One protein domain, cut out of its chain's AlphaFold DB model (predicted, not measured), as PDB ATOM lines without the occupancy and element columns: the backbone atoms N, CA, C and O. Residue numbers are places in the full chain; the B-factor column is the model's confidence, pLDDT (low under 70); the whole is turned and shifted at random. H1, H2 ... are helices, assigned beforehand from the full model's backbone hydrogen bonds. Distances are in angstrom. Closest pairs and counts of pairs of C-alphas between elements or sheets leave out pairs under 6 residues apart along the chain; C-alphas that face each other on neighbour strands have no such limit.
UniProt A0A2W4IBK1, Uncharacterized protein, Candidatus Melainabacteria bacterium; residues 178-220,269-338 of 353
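What this domain is: This is residues 178 to 220 and 269 to 338 of the 353 residues of an uncharacterized protein of Candidatus Melainabacteria bacterium (UniProt A0A2W4IBK1). A long helix, H5, stands along one end of the domain, a group of short helices, H1 to H4, makes the other end, and H6 lies in the middle between the two, its line steeply tilted to that of H5. A winding stretch with no named element, residues 306 to 338, follows H6 and comes back to the end of the domain where H5 begins. The printed part has 113 residues with six named helices, in the order H1, H2, H3, H4, H5, H6, and no named strand; the class is all helix. The whole is compact, with a radius of gyration of the C-alphas of 14.1 A, and spans 41 by 36 by 26 A.

Where its parts are: H5, the longest helix, covers residues 271 to 289 and is 26.8 A long, from C-alpha 271 at (229.551, 161.658, 304.322) to C-alpha 289 at (214.039, 159.418, 326.048). H6 covers residues 296 to 305, 14.5 A. H4 covers residues 201 to 211, 14.9 A. H3 is residues 194 to 197, H2 residues 185 to 192, 10.3 A, and H1 residues 178 to 182, with C-alpha 178 at (197.063, 177.199, 304.639).

How they stand to each other: H5 and H6 only just touch, with 3 pairs of C-alphas within 8 A, and H5 does so with residues 280 to 284 alone. Their closest C-alphas, of Ile 284 and Glu 299, are 6.7 A apart, and they run opposite ways at a steep tilt of 65 degrees. H6 is close to H4 but not clearly touching: the closest C-alphas, of Phe 208 and Trp 301, are 7.8 A apart, and the two run opposite ways at a shallow tilt of 1 degree. H2 touches H4, about perpendicular at 83 degrees, with the C-alphas of Phe 187 and Tyr 207 closest at 6.2 A. H3 and H4 only just touch, with 3 pairs of C-alphas within 8 A, and only at the corner; the closest C-alphas are those of Phe 197 and Phe 204, 5.4 A. H1 and H2 touch only at the corner, closest at the C-alphas of Ala 179 and Asn 185, 5.0 A. H5 is apart from H1, H2, H3 and H4. In H1, H2, H4, H5 and H6 every O i to N i+4 pair is within hydrogen-bond range; H3 is too short for such a pair.

The domain as a whole: The farthest C-alphas, of Gly 183 and Pro 271, are 41.9 A apart. Residues 221 to 268 are not printed, and C-alphas 220 and 269 are 24.2 A apart across this cut, which lies in the link from H4 to H5. Of the links that are printed whole, those from H1 to H2, H2 to H3 and H3 to H4 are tight, and that from H5 to H6 is short. The mean pLDDT of the printed part is 93.3, and no printed residue is under 70.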
ATOM      1  N   ILE A 178     197.199 176.350 303.447       93.12
ATOM      2  CA  ILE A 178     197.063 177.199 304.639       93.12
ATOM      3  C   ILE A 178     196.375 178.525 304.291       93.12
ATOM      4  O   ILE A 178     195.403 178.897 304.950       93.12
ATOM      5  N   ALA A 179     196.824 179.204 303.232       90.31
ATOM      6  CA  ALA A 179     196.227 180.458 302.789       90.31
ATOM      7  C   ALA A 179     194.754 180.283 302.392       90.31
ATOM      8  O   ALA A 179     193.915 181.089 302.786       90.31
ATOM      9  N   SER A 180     194.414 179.203 301.680       85.00
ATOM     10  CA  SER A 180     193.026 178.908 301.298       85.00
ATOM     11  C   SER A 180     192.137 178.581 302.503       85.00
ATOM     12  O   SER A 180     190.983 178.996 302.544       85.00
ATOM     13  N   ALA A 181     192.660 177.846 303.488       84.00
ATOM     14  CA  ALA A 181     191.883 177.341 304.617       84.00
ATOM     15  C   ALA A 181     191.633 178.395 305.707       84.00
ATOM     16  O   ALA A 181     190.593 178.360 306.360       84.00
ATOM     17  N   CYS A 182     192.580 179.313 305.939       84.19
ATOM     18  CA  CYS A 182     192.465 180.294 307.024       84.19
ATOM     19  C   CYS A 182     192.928 181.721 306.685       84.19
ATOM     20  O   CYS A 182     192.943 182.569 307.573       84.19
ATOM     21  N   GLY A 183     193.294 182.010 305.431       88.50
ATOM     22  CA  GLY A 183     193.663 183.357 304.976       88.50
ATOM     23  C   GLY A 183     195.041 183.853 305.433       88.50
ATOM     24  O   GLY A 183     195.376 185.014 305.204       88.50
ATOM     25  N   ASP A 184     195.853 183.010 306.079       94.19
ATOM     26  CA  ASP A 184     197.141 183.420 306.651       94.19
ATOM     27  C   ASP A 184     198.313 183.170 305.688       94.19
ATOM     28  O   ASP A 184     199.050 182.188 305.801       94.19
ATOM     29  N   ASN A 185     198.484 184.087 304.732       94.94
ATOM     30  CA  ASN A 185     199.558 184.029 303.733       94.94
ATOM     31  C   ASN A 185     200.961 184.057 304.359       94.94
ATOM     32  O   ASN A 185     201.851 183.343 303.905       94.94
ATOM     33  N   ALA A 186     201.163 184.856 305.410       96.19
ATOM     34  CA  ALA A 186     202.473 184.994 306.045       96.19
ATOM     35  C   ALA A 186     202.860 183.726 306.820       96.19
ATOM     36  O   ALA A 186     204.023 183.326 306.832       96.19
ATOM     37  N   PHE A 187     201.884 183.061 307.441       96.94
ATOM     38  CA  PHE A 187     202.112 181.750 308.035       96.94
ATOM     39  C   PHE A 187     202.346 180.666 306.976       96.94
ATOM     40  O   PHE A 187     203.203 179.810 307.181       96.94
ATOM     41  N   GLU A 188     201.637 180.699 305.843       96.31
ATOM     42  CA  GLU A 188     201.920 179.782 304.732       96.31
ATOM     43  C   GLU A 188     203.353 179.949 304.213       96.31
ATOM     44  O   GLU A 188     204.041 178.955 303.994       96.31
ATOM     45  N   GLU A 189     203.823 181.187 304.052       95.75
ATOM     46  CA  GLU A 189     205.200 181.494 303.654       95.75
ATOM     47  C   GLU A 189     206.219 180.955 304.667       95.75
ATOM     48  O   GLU A 189     207.188 180.302 304.276       95.75
ATOM     49  N   PHE A 190     205.956 181.128 305.967       96.81
ATOM     50  CA  PHE A 190     206.786 180.539 307.017       96.81
ATOM     51  C   PHE A 190     206.828 179.011 306.942       96.81
ATOM     52  O   PHE A 190     207.901 178.423 307.043       96.81
ATOM     53  N   VAL A 191     205.682 178.349 306.752       96.81
ATOM     54  CA  VAL A 191     205.656 176.888 306.597       96.81
ATOM     55  C   VAL A 191     206.397 176.473 305.330       96.81
ATOM     56  O   VAL A 191     207.105 175.478 305.364       96.81
ATOM     57  N   ARG A 192     206.281 177.224 304.232       94.75
ATOM     58  CA  ARG A 192     206.929 176.925 302.948       94.75
ATOM     59  C   ARG A 192     208.451 176.926 303.034       94.75
ATOM     60  O   ARG A 192     209.074 175.997 302.531       94.75
ATOM     61  N   ASN A 193     209.029 177.971 303.623       94.56
ATOM     62  CA  ASN A 193     210.473 178.102 303.780       94.56
ATOM     63  C   ASN A 193     210.810 178.876 305.072       94.56
ATOM     64  O   ASN A 193     211.024 180.094 305.028       94.56
ATOM     65  N   PRO A 194     210.877 178.194 306.229       95.56
ATOM     66  CA  PRO A 194     211.076 178.849 307.523       95.56
ATOM     67  C   PRO A 194     212.449 179.519 307.658       95.56
ATOM     68  O   PRO A 194     212.608 180.439 308.461       95.56
ATOM     69  N   TYR A 195     213.436 179.109 306.857       94.19
ATOM     70  CA  TYR A 195     214.790 179.661 306.893       94.19
ATOM     71  C   TYR A 195     214.840 181.131 306.436       94.19
ATOM     72  O   TYR A 195     215.721 181.884 306.842       94.19
ATOM     73  N   THR A 196     213.834 181.597 305.683       94.31
ATOM     74  CA  THR A 196     213.711 183.009 305.253       94.31
ATOM     75  C   THR A 196     213.294 183.959 306.387       94.31
ATOM     76  O   THR A 196     213.152 185.165 306.186       94.31
ATOM     77  N   PHE A 197     213.071 183.420 307.589       96.00
ATOM     78  CA  PHE A 197     212.675 184.162 308.786       96.00
ATOM     79  C   PHE A 197     213.778 184.203 309.852       96.00
ATOM     80  O   PHE A 197     213.548 184.760 310.928       96.00
ATOM     81  N   LEU A 198     214.960 183.625 309.592       92.94
ATOM     82  CA  LEU A 198     216.071 183.593 310.556       92.94
ATOM     83  C   LEU A 198     216.579 184.999 310.916       92.94
ATOM     84  O   LEU A 198     217.011 185.228 312.043       92.94
ATOM     85  N   ASP A 199     216.443 185.956 309.996       94.56
ATOM     86  CA  ASP A 199     216.732 187.382 310.189       94.56
ATOM     87  C   ASP A 199     215.722 188.098 311.114       94.56
ATOM     88  O   ASP A 199     215.975 189.192 311.620       94.56
ATOM     89  N   ARG A 200     214.561 187.479 311.363       97.06
ATOM     90  CA  ARG A 200     213.444 188.016 312.152       97.06
ATOM     91  C   ARG A 200     213.067 187.024 313.258       97.06
ATOM     92  O   ARG A 200     211.934 186.529 313.285       97.06
ATOM     93  N   PRO A 201     213.951 186.780 314.244       96.62
ATOM     94  CA  PRO A 201     213.799 185.713 315.237       96.62
ATOM     95  C   PRO A 201     212.473 185.760 316.010       96.62
ATOM     96  O   PRO A 201     211.850 184.732 316.261       96.62
ATOM     97  N   LYS A 202     211.971 186.956 316.348       97.31
ATOM     98  CA  LYS A 202     210.665 187.103 317.022       97.31
ATOM     99  C   LYS A 202     209.506 186.599 316.155       97.31
ATOM    100  O   LYS A 202     208.576 185.978 316.672       97.31
ATOM    101  N   LEU A 203     209.553 186.872 314.851       97.81
ATOM    102  CA  LEU A 203     208.539 186.435 313.894       97.81
ATOM    103  C   LEU A 203     208.658 184.932 313.622       97.81
ATOM    104  O   LEU A 203     207.640 184.241 313.630       97.81
ATOM    105  N   PHE A 204     209.889 184.428 313.492       97.94
ATOM    106  CA  PHE A 204     210.177 182.997 313.415       97.94
ATOM    107  C   PHE A 204     209.559 182.248 314.600       97.94
ATOM    108  O   PHE A 204     208.759 181.344 314.399       97.94
ATOM    109  N   ILE A 205     209.837 182.663 315.844       98.25
ATOM    110  CA  ILE A 205     209.298 182.009 317.049       98.25
ATOM    111  C   ILE A 205     207.766 182.072 317.098       98.25
ATOM    112  O   ILE A 205     207.118 181.094 317.483       98.25
ATOM    113  N   LYS A 206     207.163 183.200 316.694       97.81
ATOM    114  CA  LYS A 206     205.700 183.342 316.610       97.81
ATOM    115  C   LYS A 206     205.102 182.282 315.683       97.81
ATOM    116  O   LYS A 206     204.161 181.593 316.083       97.81
ATOM    117  N   TYR A 207     205.623 182.152 314.465       98.06
ATOM    118  CA  TYR A 207     205.091 181.197 313.496       98.06
ATOM    119  C   TYR A 207     205.502 179.756 313.787       98.06
ATOM    120  O   TYR A 207     204.674 178.869 313.614       98.06
ATOM    121  N   PHE A 208     206.689 179.517 314.343       97.94
ATOM    122  CA  PHE A 208     207.108 178.211 314.848       97.94
ATOM    123  C   PHE A 208     206.113 177.683 315.882       97.94
ATOM    124  O   PHE A 208     205.598 176.581 315.737       97.94
ATOM    125  N   ARG A 209     205.749 178.494 316.887       97.50
ATOM    126  CA  ARG A 209     204.750 178.107 317.899       97.50
ATOM    127  C   ARG A 209     203.373 177.830 317.300       97.50
ATOM    128  O   ARG A 209     202.630 177.014 317.843       97.50
ATOM    129  N   LYS A 210     203.017 178.515 316.210       96.75
ATOM    130  CA  LYS A 210     201.789 178.231 315.462       96.75
ATOM    131  C   LYS A 210     201.906 176.887 314.738       96.75
ATOM    132  O   LYS A 210     201.042 176.043 314.939       96.75
ATOM    133  N   ALA A 211     202.985 176.663 313.986       96.44
ATOM    134  CA  ALA A 211     203.255 175.425 313.255       96.44
ATOM    135  C   ALA A 211     203.360 174.196 314.167       96.44
ATOM    136  O   ALA A 211     202.819 173.148 313.829       96.44
ATOM    137  N   TRP A 212     203.950 174.344 315.356       96.44
ATOM    138  CA  TRP A 212     204.100 173.288 316.363       96.44
ATOM    139  C   TRP A 212     202.776 172.640 316.790       96.44
ATOM    140  O   TRP A 212     202.749 171.483 317.210       96.44
ATOM    141  N   LYS A 213     201.676 173.400 316.702       94.56
ATOM    142  CA  LYS A 213     200.313 172.958 317.034       94.56
ATOM    143  C   LYS A 213     199.552 172.402 315.830       94.56
ATOM    144  O   LYS A 213     198.387 172.048 315.963       94.56
ATOM    145  N   THR A 214     200.170 172.393 314.653       91.44
ATOM    146  CA  THR A 214     199.576 171.862 313.424       91.44
ATOM    147  C   THR A 214     200.134 170.481 313.112       91.44
ATOM    148  O   THR A 214     201.213 170.117 313.567       91.44
ATOM    149  N   GLU A 215     199.444 169.746 312.246       90.38
ATOM    150  CA  GLU A 215     199.942 168.489 311.674       90.38
ATOM    151  C   GLU A 215     200.808 168.717 310.415       90.38
ATOM    152  O   GLU A 215     201.025 167.805 309.618       90.38
ATOM    153  N   ARG A 216     201.286 169.952 310.191       92.88
ATOM    154  CA  ARG A 216     202.134 170.310 309.047       92.88
ATOM    155  C   ARG A 216     203.600 170.129 309.390       92.88
ATOM    156  O   ARG A 216     204.084 170.728 310.348       92.88
ATOM    157  N   SER A 217     204.326 169.393 308.559       95.69
ATOM    158  CA  SER A 217     205.787 169.469 308.528       95.69
ATOM    159  C   SER A 217     206.246 170.794 307.888       95.69
ATOM    160  O   SER A 217     205.485 171.405 307.130       95.69
ATOM    161  N   PRO A 218     207.476 171.270 308.142       95.81
ATOM    162  CA  PRO A 218     208.044 172.368 307.358       95.81
ATOM    163  C   PRO A 218     208.103 171.978 305.868       95.81
ATOM    164  O   PRO A 218     208.240 170.807 305.532       95.81
ATOM    165  N   GLY A 219     207.903 172.931 304.964       93.81
ATOM    166  CA  GLY A 219     207.693 172.720 303.527       93.81
ATOM    167  C   GLY A 219     206.277 172.261 303.135       93.81
ATOM    168  O   GLY A 219     205.896 172.356 301.968       93.81
ATOM    169  N   GLN A 220     205.452 171.805 304.084       94.56
ATOM    170  CA  GLN A 220     204.142 171.208 303.812       94.56
ATOM    171  C   GLN A 220     203.006 172.241 303.914       94.56
ATOM    172  O   GLN A 220     202.235 172.271 304.872       94.56
ATOM    173  N   THR A 269     224.668 161.615 299.670       89.69
ATOM    174  CA  THR A 269     225.800 161.663 298.736       89.69
ATOM    175  C   THR A 269     227.105 162.043 299.434       89.69
ATOM    176  O   THR A 269     228.157 161.497 299.114       89.69
ATOM    177  N   LEU A 270     227.044 162.962 300.401       87.44
ATOM    178  CA  LEU A 270     228.216 163.422 301.145       87.44
ATOM    179  C   LEU A 270     228.258 162.787 302.546       87.44
ATOM    180  O   LEU A 270     227.270 162.899 303.280       87.44
ATOM    181  N   PRO A 271     229.400 162.211 302.975       88.00
ATOM    182  CA  PRO A 271     229.551 161.658 304.322       88.00
ATOM    183  C   PRO A 271     229.262 162.672 305.433       88.00
ATOM    184  O   PRO A 271     228.682 162.325 306.459       88.00
ATOM    185  N   GLU A 272     229.609 163.943 305.225       89.75
ATOM    186  CA  GLU A 272     229.362 164.989 306.223       89.75
ATOM    187  C   GLU A 272     227.871 165.270 306.418       89.75
ATOM    188  O   GLU A 272     227.409 165.410 307.551       89.75
ATOM    189  N   ASN A 273     227.085 165.218 305.340       91.62
ATOM    190  CA  ASN A 273     225.630 165.289 305.437       91.62
ATOM    191  C   ASN A 273     225.074 164.092 306.223       91.62
ATOM    192  O   ASN A 273     224.211 164.269 307.084       91.62
ATOM    193  N   ALA A 274     225.605 162.885 306.001       92.62
ATOM    194  CA  ALA A 274     225.204 161.706 306.768       92.62
ATOM    195  C   ALA A 274     225.479 161.871 308.275       92.62
ATOM    196  O   ALA A 274     224.614 161.548 309.092       92.62
ATOM    197  N   LYS A 275     226.640 162.427 308.656       94.00
ATOM    198  CA  LYS A 275     226.982 162.704 310.064       94.00
ATOM    199  C   LYS A 275     226.034 163.724 310.696       94.00
ATOM    200  O   LYS A 275     225.557 163.497 311.808       94.00
ATOM    201  N   VAL A 276     225.716 164.812 309.990       94.50
ATOM    202  CA  VAL A 276     224.764 165.834 310.467       94.50
ATOM    203  C   VAL A 276     223.383 165.219 310.714       94.50
ATOM    204  O   VAL A 276     222.786 165.424 311.773       94.50
ATOM    205  N   LEU A 277     222.885 164.403 309.784       95.12
ATOM    206  CA  LEU A 277     221.580 163.747 309.910       95.12
ATOM    207  C   LEU A 277     221.557 162.672 311.010       95.12
ATOM    208  O   LEU A 277     220.547 162.520 311.709       95.12
ATOM    209  N   ALA A 278     222.670 161.969 311.225       95.25
ATOM    210  CA  ALA A 278     222.832 161.063 312.358       95.25
ATOM    211  C   ALA A 278     222.775 161.820 313.697       95.25
ATOM    212  O   ALA A 278     222.088 161.372 314.617       95.25
ATOM    213  N   ALA A 279     223.414 162.991 313.792       96.44
ATOM    214  CA  ALA A 279     223.360 163.842 314.981       96.44
ATOM    215  C   ALA A 279     221.940 164.362 315.265       96.44
ATOM    216  O   ALA A 279     221.480 164.276 316.403       96.44
ATOM    217  N   PHE A 280     221.204 164.812 314.240       97.19
ATOM    218  CA  PHE A 280     219.786 165.172 314.380       97.19
ATOM    219  C   PHE A 280     218.948 164.005 314.915       97.19
ATOM    220  O   PHE A 280     218.196 164.159 315.876       97.19
ATOM    221  N   THR A 281     219.115 162.820 314.324       96.38
ATOM    222  CA  THR A 281     218.369 161.613 314.708       96.38
ATOM    223  C   THR A 281     218.682 161.184 316.144       96.38
ATOM    224  O   THR A 281     217.777 160.835 316.904       96.38
ATOM    225  N   ALA A 282     219.954 161.249 316.550       96.81
ATOM    226  CA  ALA A 282     220.377 160.965 317.917       96.81
ATOM    227  C   ALA A 282     219.794 161.974 318.918       96.81
ATOM    228  O   ALA A 282     219.269 161.564 319.954       96.81
ATOM    229  N   GLY A 283     219.817 163.268 318.586       97.19
ATOM    230  CA  GLY A 283     219.235 164.325 319.410       97.19
ATOM    231  C   GLY A 283     217.726 164.155 319.608       97.19
ATOM    232  O   GLY A 283     217.248 164.154 320.739       97.19
ATOM    233  N   ILE A 284     216.973 163.891 318.534       97.44
ATOM    234  CA  ILE A 284     215.532 163.592 318.619       97.44
ATOM    235  C   ILE A 284     215.277 162.372 319.515       97.44
ATOM    236  O   ILE A 284     214.388 162.402 320.366       97.44
ATOM    237  N   LYS A 285     216.074 161.304 319.378       96.81
ATOM    238  CA  LYS A 285     215.958 160.114 320.235       96.81
ATOM    239  C   LYS A 285     216.198 160.446 321.712       96.81
ATOM    240  O   LYS A 285     215.490 159.915 322.564       96.81
ATOM    241  N   GLN A 286     217.160 161.317 322.017       96.88
ATOM    242  CA  GLN A 286     217.431 161.773 323.382       96.88
ATOM    243  C   GLN A 286     216.278 162.607 323.955       96.88
ATOM    244  O   GLN A 286     215.885 162.360 325.092       96.88
ATOM    245  N   LEU A 287     215.684 163.516 323.171       97.06
ATOM    246  CA  LEU A 287     214.486 164.267 323.586       97.06
ATOM    247  C   LEU A 287     213.323 163.328 323.934       97.06
ATOM    248  O   LEU A 287     212.665 163.483 324.957       97.06
ATOM    249  N   LYS A 288     213.092 162.302 323.112       97.12
ATOM    250  CA  LYS A 288     212.033 161.318 323.382       97.12
ATOM    251  C   LYS A 288     212.336 160.489 324.631       97.12
ATOM    252  O   LYS A 288     211.439 160.228 325.426       97.12
ATOM    253  N   ALA A 289     213.602 160.130 324.848       96.75
ATOM    254  CA  ALA A 289     214.039 159.418 326.048       96.75
ATOM    255  C   ALA A 289     213.942 160.262 327.334       96.75
ATOM    256  O   ALA A 289     213.798 159.690 328.412       96.75
ATOM    257  N   SER A 290     213.980 161.596 327.240       96.12
ATOM    258  CA  SER A 290     213.758 162.496 328.382       96.12
ATOM    259  C   SER A 290     212.276 162.754 328.689       96.12
ATOM    260  O   SER A 290     211.966 163.531 329.592       96.12
ATOM    261  N   GLY A 291     211.360 162.087 327.977       96.56
ATOM    262  CA  GLY A 291     209.915 162.168 328.197       96.56
ATOM    263  C   GLY A 291     209.188 163.179 327.307       96.56
ATOM    264  O   GLY A 291     208.002 163.415 327.517       96.56
ATOM    265  N   ILE A 292     209.859 163.778 326.315       95.88
ATOM    266  CA  ILE A 292     209.210 164.685 325.360       95.88
ATOM    267  C   ILE A 292     208.576 163.866 324.238       95.88
ATOM    268  O   ILE A 292     209.260 163.270 323.405       95.88
ATOM    269  N   GLU A 293     207.251 163.876 324.172       95.31
ATOM    270  CA  GLU A 293     206.524 163.262 323.068       95.31
ATOM    271  C   GLU A 293     206.575 164.158 321.825       95.31
ATOM    272  O   GLU A 293     206.191 165.326 321.859       95.31
ATOM    273  N   LEU A 294     207.058 163.597 320.715       96.50
ATOM    274  CA  LEU A 294     207.149 164.280 319.427       96.50
ATOM    275  C   LEU A 294     206.439 163.464 318.350       96.50
ATOM    276  O   LEU A 294     206.726 162.280 318.147       96.50
ATOM    277  N   THR A 295     205.541 164.126 317.626       96.12
ATOM    278  CA  THR A 295     205.008 163.637 316.348       96.12
ATOM    279  C   THR A 295     206.052 163.793 315.236       96.12
ATOM    280  O   THR A 295     206.966 164.609 315.345       96.12
ATOM    281  N   ARG A 296     205.907 163.069 314.115       93.75
ATOM    282  CA  ARG A 296     206.829 163.194 312.964       93.75
ATOM    283  C   ARG A 296     206.963 164.638 312.435       93.75
ATOM    284  O   ARG A 296     208.094 165.061 312.193       93.75
ATOM    285  N   PRO A 297     205.878 165.431 312.282       96.06
ATOM    286  CA  PRO A 297     206.013 166.842 311.922       96.06
ATOM    287  C   PRO A 297     206.834 167.643 312.936       96.06
ATOM    288  O   PRO A 297     207.691 168.437 312.547       96.06
ATOM    289  N   GLN A 298     206.616 167.413 314.234       97.56
ATOM    290  CA  GLN A 298     207.344 168.106 315.298       97.56
ATOM    291  C   GLN A 298     208.828 167.736 315.320       97.56
ATOM    292  O   GLN A 298     209.648 168.632 315.484       97.56
ATOM    293  N   GLU A 299     209.193 166.474 315.074       97.25
ATOM    294  CA  GLU A 299     210.596 166.066 314.897       97.25
ATOM    295  C   GLU A 299     211.280 166.906 313.804       97.25
ATOM    296  O   GLU A 299     212.358 167.458 314.015       97.25
ATOM    297  N   SER A 300     210.613 167.098 312.662       97.19
ATOM    298  CA  SER A 300     211.151 167.931 311.582       97.19
ATOM    299  C   SER A 300     211.210 169.421 311.944       97.19
ATOM    300  O   SER A 300     212.124 170.111 311.495       97.19
ATOM    301  N   TRP A 301     210.270 169.931 312.744       97.69
ATOM    302  CA  TRP A 301     210.317 171.307 313.253       97.69
ATOM    303  C   TRP A 301     211.436 171.517 314.274       97.69
ATOM    304  O   TRP A 301     212.063 172.575 314.254       97.69
ATOM    305  N   VAL A 302     211.747 170.523 315.114       97.19
ATOM    306  CA  VAL A 302     212.922 170.569 316.000       97.19
ATOM    307  C   VAL A 302     214.193 170.772 315.177       97.19
ATOM    308  O   VAL A 302     215.009 171.609 315.549       97.19
ATOM    309  N   CYS A 303     214.348 170.092 314.036       96.50
ATOM    310  CA  CYS A 303     215.499 170.296 313.151       96.50
ATOM    311  C   CYS A 303     215.580 171.728 312.599       96.50
ATOM    312  O   CYS A 303     216.654 172.321 312.611       96.50
ATOM    313  N   VAL A 304     214.452 172.298 312.161       95.75
ATOM    314  CA  VAL A 304     214.378 173.693 311.680       95.75
ATOM    315  C   VAL A 304     214.746 174.687 312.784       95.75
ATOM    316  O   VAL A 304     215.438 175.669 312.530       95.75
ATOM    317  N   LEU A 305     214.309 174.428 314.021       96.00
ATOM    318  CA  LEU A 305     214.593 175.281 315.174       96.00
ATOM    319  C   LEU A 305     216.099 175.434 315.434       96.00
ATOM    320  O   LEU A 305     216.518 176.497 315.882       96.00
ATOM    321  N   GLN A 306     216.909 174.416 315.111       95.06
ATOM    322  CA  GLN A 306     218.361 174.454 315.326       95.06
ATOM    323  C   GLN A 306     219.086 175.465 314.429       95.06
ATOM    324  O   GLN A 306     220.223 175.829 314.711       95.06
ATOM    325  N   SER A 307     218.444 175.933 313.355       92.56
ATOM    326  CA  SER A 307     218.989 176.991 312.500       92.56
ATOM    327  C   SER A 307     218.844 178.390 313.113       92.56
ATOM    328  O   SER A 307     219.437 179.337 312.602       92.56
ATOM    329  N   LEU A 308     218.071 178.550 314.195       92.62
ATOM    330  CA  LEU A 308     217.942 179.820 314.904       92.62
ATOM    331  C   LEU A 308     219.127 180.020 315.873       92.62
ATOM    332  O   LEU A 308     219.415 179.112 316.657       92.62
ATOM    333  N   PRO A 309     219.776 181.203 315.907       90.88
ATOM    334  CA  PRO A 309     220.824 181.489 316.887       90.88
ATOM    335  C   PRO A 309     220.348 181.281 318.333       90.88
ATOM    336  O   PRO A 309     219.237 181.675 318.708       90.88
ATOM    337  N   LYS A 310     221.189 180.662 319.170       90.81
ATOM    338  CA  LYS A 310     220.815 180.191 320.518       90.81
ATOM    339  C   LYS A 310     220.398 181.318 321.461       90.81
ATOM    340  O   LYS A 310     219.557 181.122 322.340       90.81
ATOM    341  N   GLU A 311     220.962 182.506 321.283       92.44
ATOM    342  CA  GLU A 311     220.618 183.730 322.004       92.44
ATOM    343  C   GLU A 311     219.177 184.193 321.747       92.44
ATOM    344  O   GLU A 311     218.594 184.899 322.571       92.44
ATOM    345  N   HIS A 312     218.584 183.775 320.628       94.69
ATOM    346  CA  HIS A 312     217.214 184.102 320.252       94.69
ATOM    347  C   HIS A 312     216.203 183.031 320.664       94.69
ATOM    348  O   HIS A 312     214.998 183.269 320.558       94.69
ATOM    349  N   LEU A 313     216.664 181.883 321.169       94.19
ATOM    350  CA  LEU A 313     215.800 180.791 321.591       94.19
ATOM    351  C   LEU A 313     215.170 181.085 322.972       94.19
ATOM    352  O   LEU A 313     215.888 181.189 323.976       94.19
ATOM    353  N   PRO A 314     213.830 181.207 323.068       94.38
ATOM    354  CA  PRO A 314     213.140 181.417 324.338       94.38
ATOM    355  C   PRO A 314     213.406 180.288 325.337       94.38
ATOM    356  O   PRO A 314     213.565 179.134 324.943       94.38
ATOM    357  N   LYS A 315     213.395 180.604 326.642       94.69
ATOM    358  CA  LYS A 315     213.687 179.638 327.720       94.69
ATOM    359  C   LYS A 315     212.852 178.356 327.625       94.69
ATOM    360  O   LYS A 315     213.395 177.283 327.844       94.69
ATOM    361  N   ASP A 316     211.573 178.470 327.280       94.00
ATOM    362  CA  ASP A 316     210.652 177.338 327.142       94.00
ATOM    363  C   ASP A 316     210.966 176.429 325.945       94.00
ATOM    364  O   ASP A 316     210.645 175.248 325.983       94.00
ATOM    365  N   LEU A 317     211.631 176.947 324.907       95.69
ATOM    366  CA  LEU A 317     212.024 176.174 323.726       95.69
ATOM    367  C   LEU A 317     213.462 175.652 323.798       95.69
ATOM    368  O   LEU A 317     213.830 174.807 322.989       95.69
ATOM    369  N   LYS A 318     214.263 176.081 324.783       94.31
ATOM    370  CA  LYS A 318     215.626 175.558 324.999       94.31
ATOM    371  C   LYS A 318     215.660 174.063 325.290       94.31
ATOM    372  O   LYS A 318     216.670 173.426 325.034       94.31
ATOM    373  N   VAL A 319     214.560 173.503 325.789       94.75
ATOM    374  CA  VAL A 319     214.426 172.055 325.979       94.75
ATOM    375  C   VAL A 319     214.484 171.280 324.650       94.75
ATOM    376  O   VAL A 319     214.761 170.091 324.659       94.75
ATOM    377  N   LEU A 320     214.246 171.948 323.515       95.88
ATOM    378  CA  LEU A 320     214.310 171.380 322.165       95.88
ATOM    379  C   LEU A 320     215.655 171.653 321.459       95.88
ATOM    380  O   LEU A 320     215.798 171.310 320.286       95.88
ATOM    381  N   ASP A 321     216.618 172.306 322.118       94.38
ATOM    382  CA  ASP A 321     217.963 172.534 321.567       94.38
ATOM    383  C   ASP A 321     218.743 171.209 321.543       94.38
ATOM    384  O   ASP A 321     218.890 170.538 322.564       94.38
ATOM    385  N   LEU A 322     219.249 170.834 320.368       94.12
ATOM    386  CA  LEU A 322     220.050 169.627 320.144       94.12
ATOM    387  C   LEU A 322     221.556 169.879 320.312       94.12
ATOM    388  O   LEU A 322     222.362 168.968 320.133       94.12
ATOM    389  N   ALA A 323     221.943 171.113 320.638       83.75
ATOM    390  CA  ALA A 323     223.280 171.518 321.044       83.75
ATOM    391  C   ALA A 323     224.418 171.214 320.046       83.75
ATOM    392  O   ALA A 323     225.565 171.069 320.464       83.75
ATOM    393  N   GLY A 324     224.157 171.190 318.736       79.44
ATOM    394  CA  GLY A 324     225.226 170.919 317.765       79.44
ATOM    395  C   GLY A 324     224.843 171.004 316.288       79.44
ATOM    396  O   GLY A 324     225.463 171.786 315.570       79.44
ATOM    397  N   PRO A 325     223.879 170.207 315.798       90.62
ATOM    398  CA  PRO A 325     223.643 170.107 314.363       90.62
ATOM    399  C   PRO A 325     222.862 171.314 313.828       90.62
ATOM    400  O   PRO A 325     221.855 171.715 314.406       90.62
ATOM    401  N   VAL A 326     223.295 171.847 312.683       90.06
ATOM    402  CA  VAL A 326     222.567 172.856 311.896       90.06
ATOM    403  C   VAL A 326     222.109 172.207 310.597       90.06
ATOM    404  O   VAL A 326     222.819 171.385 310.019       90.06
ATOM    405  N   TRP A 327     220.894 172.534 310.160       91.56
ATOM    406  CA  TRP A 327     220.332 171.943 308.953       91.56
ATOM    407  C   TRP A 327     221.141 172.364 307.708       91.56
ATOM    408  O   TRP A 327     221.369 173.562 307.539       91.56
ATOM    409  N   PRO A 328     221.578 171.425 306.844       87.25
ATOM    410  CA  PRO A 328     222.557 171.721 305.792       87.25
ATOM    411  C   PRO A 328     221.976 172.357 304.515       87.25
ATOM    412  O   PRO A 328     222.746 172.902 303.733       87.25
ATOM    413  N   GLN A 329     220.658 172.285 304.278       87.25
ATOM    414  CA  GLN A 329     219.994 172.828 303.080       87.25
ATOM    415  C   GLN A 329     218.854 173.772 303.479       87.25
ATOM    416  O   GLN A 329     217.737 173.340 303.753       87.25
ATOM    417  N   ASP A 330     219.116 175.073 303.493       79.69
ATOM    418  CA  ASP A 330     218.144 176.098 303.898       79.69
ATOM    419  C   ASP A 330     217.210 176.565 302.760       79.69
ATOM    420  O   ASP A 330     216.298 177.358 302.988       79.69
ATOM    421  N   ASN A 331     217.389 176.058 301.533       76.81
ATOM    422  CA  ASN A 331     216.676 176.498 300.320       76.81
ATOM    423  C   ASN A 331     216.800 178.014 300.052       76.81
ATOM    424  O   ASN A 331     215.899 178.615 299.461       76.81
ATOM    425  N   ILE A 332     217.882 178.634 300.529       79.81
ATOM    426  CA  ILE A 332     218.236 180.039 300.296       79.81
ATOM    427  C   ILE A 332     219.647 180.101 299.716       79.81
ATOM    428  O   ILE A 332     219.874 180.762 298.704       79.81
ATOM    429  N   GLY A 333     220.587 179.422 300.371       79.19
ATOM    430  CA  GLY A 333     221.965 179.291 299.945       79.19
ATOM    431  C   GLY A 333     222.174 178.189 298.899       79.19
ATOM    432  O   GLY A 333     221.264 177.421 298.586       79.19
ATOM    433  N   PRO A 334     223.405 178.076 298.373       77.62
ATOM    434  CA  PRO A 334     223.753 177.121 297.318       77.62
ATOM    435  C   PRO A 334     223.902 175.672 297.818       77.62
ATOM    436  O   PRO A 334     224.138 174.762 297.024       77.62
ATOM    437  N   ALA A 335     223.827 175.442 299.132       83.69
ATOM    438  CA  ALA A 335     224.025 174.128 299.728       83.69
ATOM    439  C   ALA A 335     222.800 173.230 299.527       83.69
ATOM    440  O   ALA A 335     221.700 173.548 299.977       83.69
ATOM    441  N   ASN A 336     223.019 172.070 298.904       87.62
ATOM    442  CA  ASN A 336     221.989 171.071 298.641       87.62
ATOM    443  C   ASN A 336     222.320 169.744 299.338       87.62
ATOM    444  O   ASN A 336     223.420 169.195 299.217       87.62
ATOM    445  N   LEU A 337     221.338 169.196 300.053       91.75
ATOM    446  CA  LEU A 337     221.364 167.865 300.646       91.75
ATOM    447  C   LEU A 337     221.041 166.831 299.566       91.75
ATOM    448  O   LEU A 337     219.926 166.311 299.483       91.75
ATOM    449  N   TRP A 338     222.032 166.550 298.722       92.44
ATOM    450  CA  TRP A 338     221.924 165.515 297.702       92.44
ATOM    451  C   TRP A 338     221.873 164.121 298.327       92.44
ATOM    452  O   TRP A 338     222.699 163.752 299.174       92.44
TER     453      TRP A 338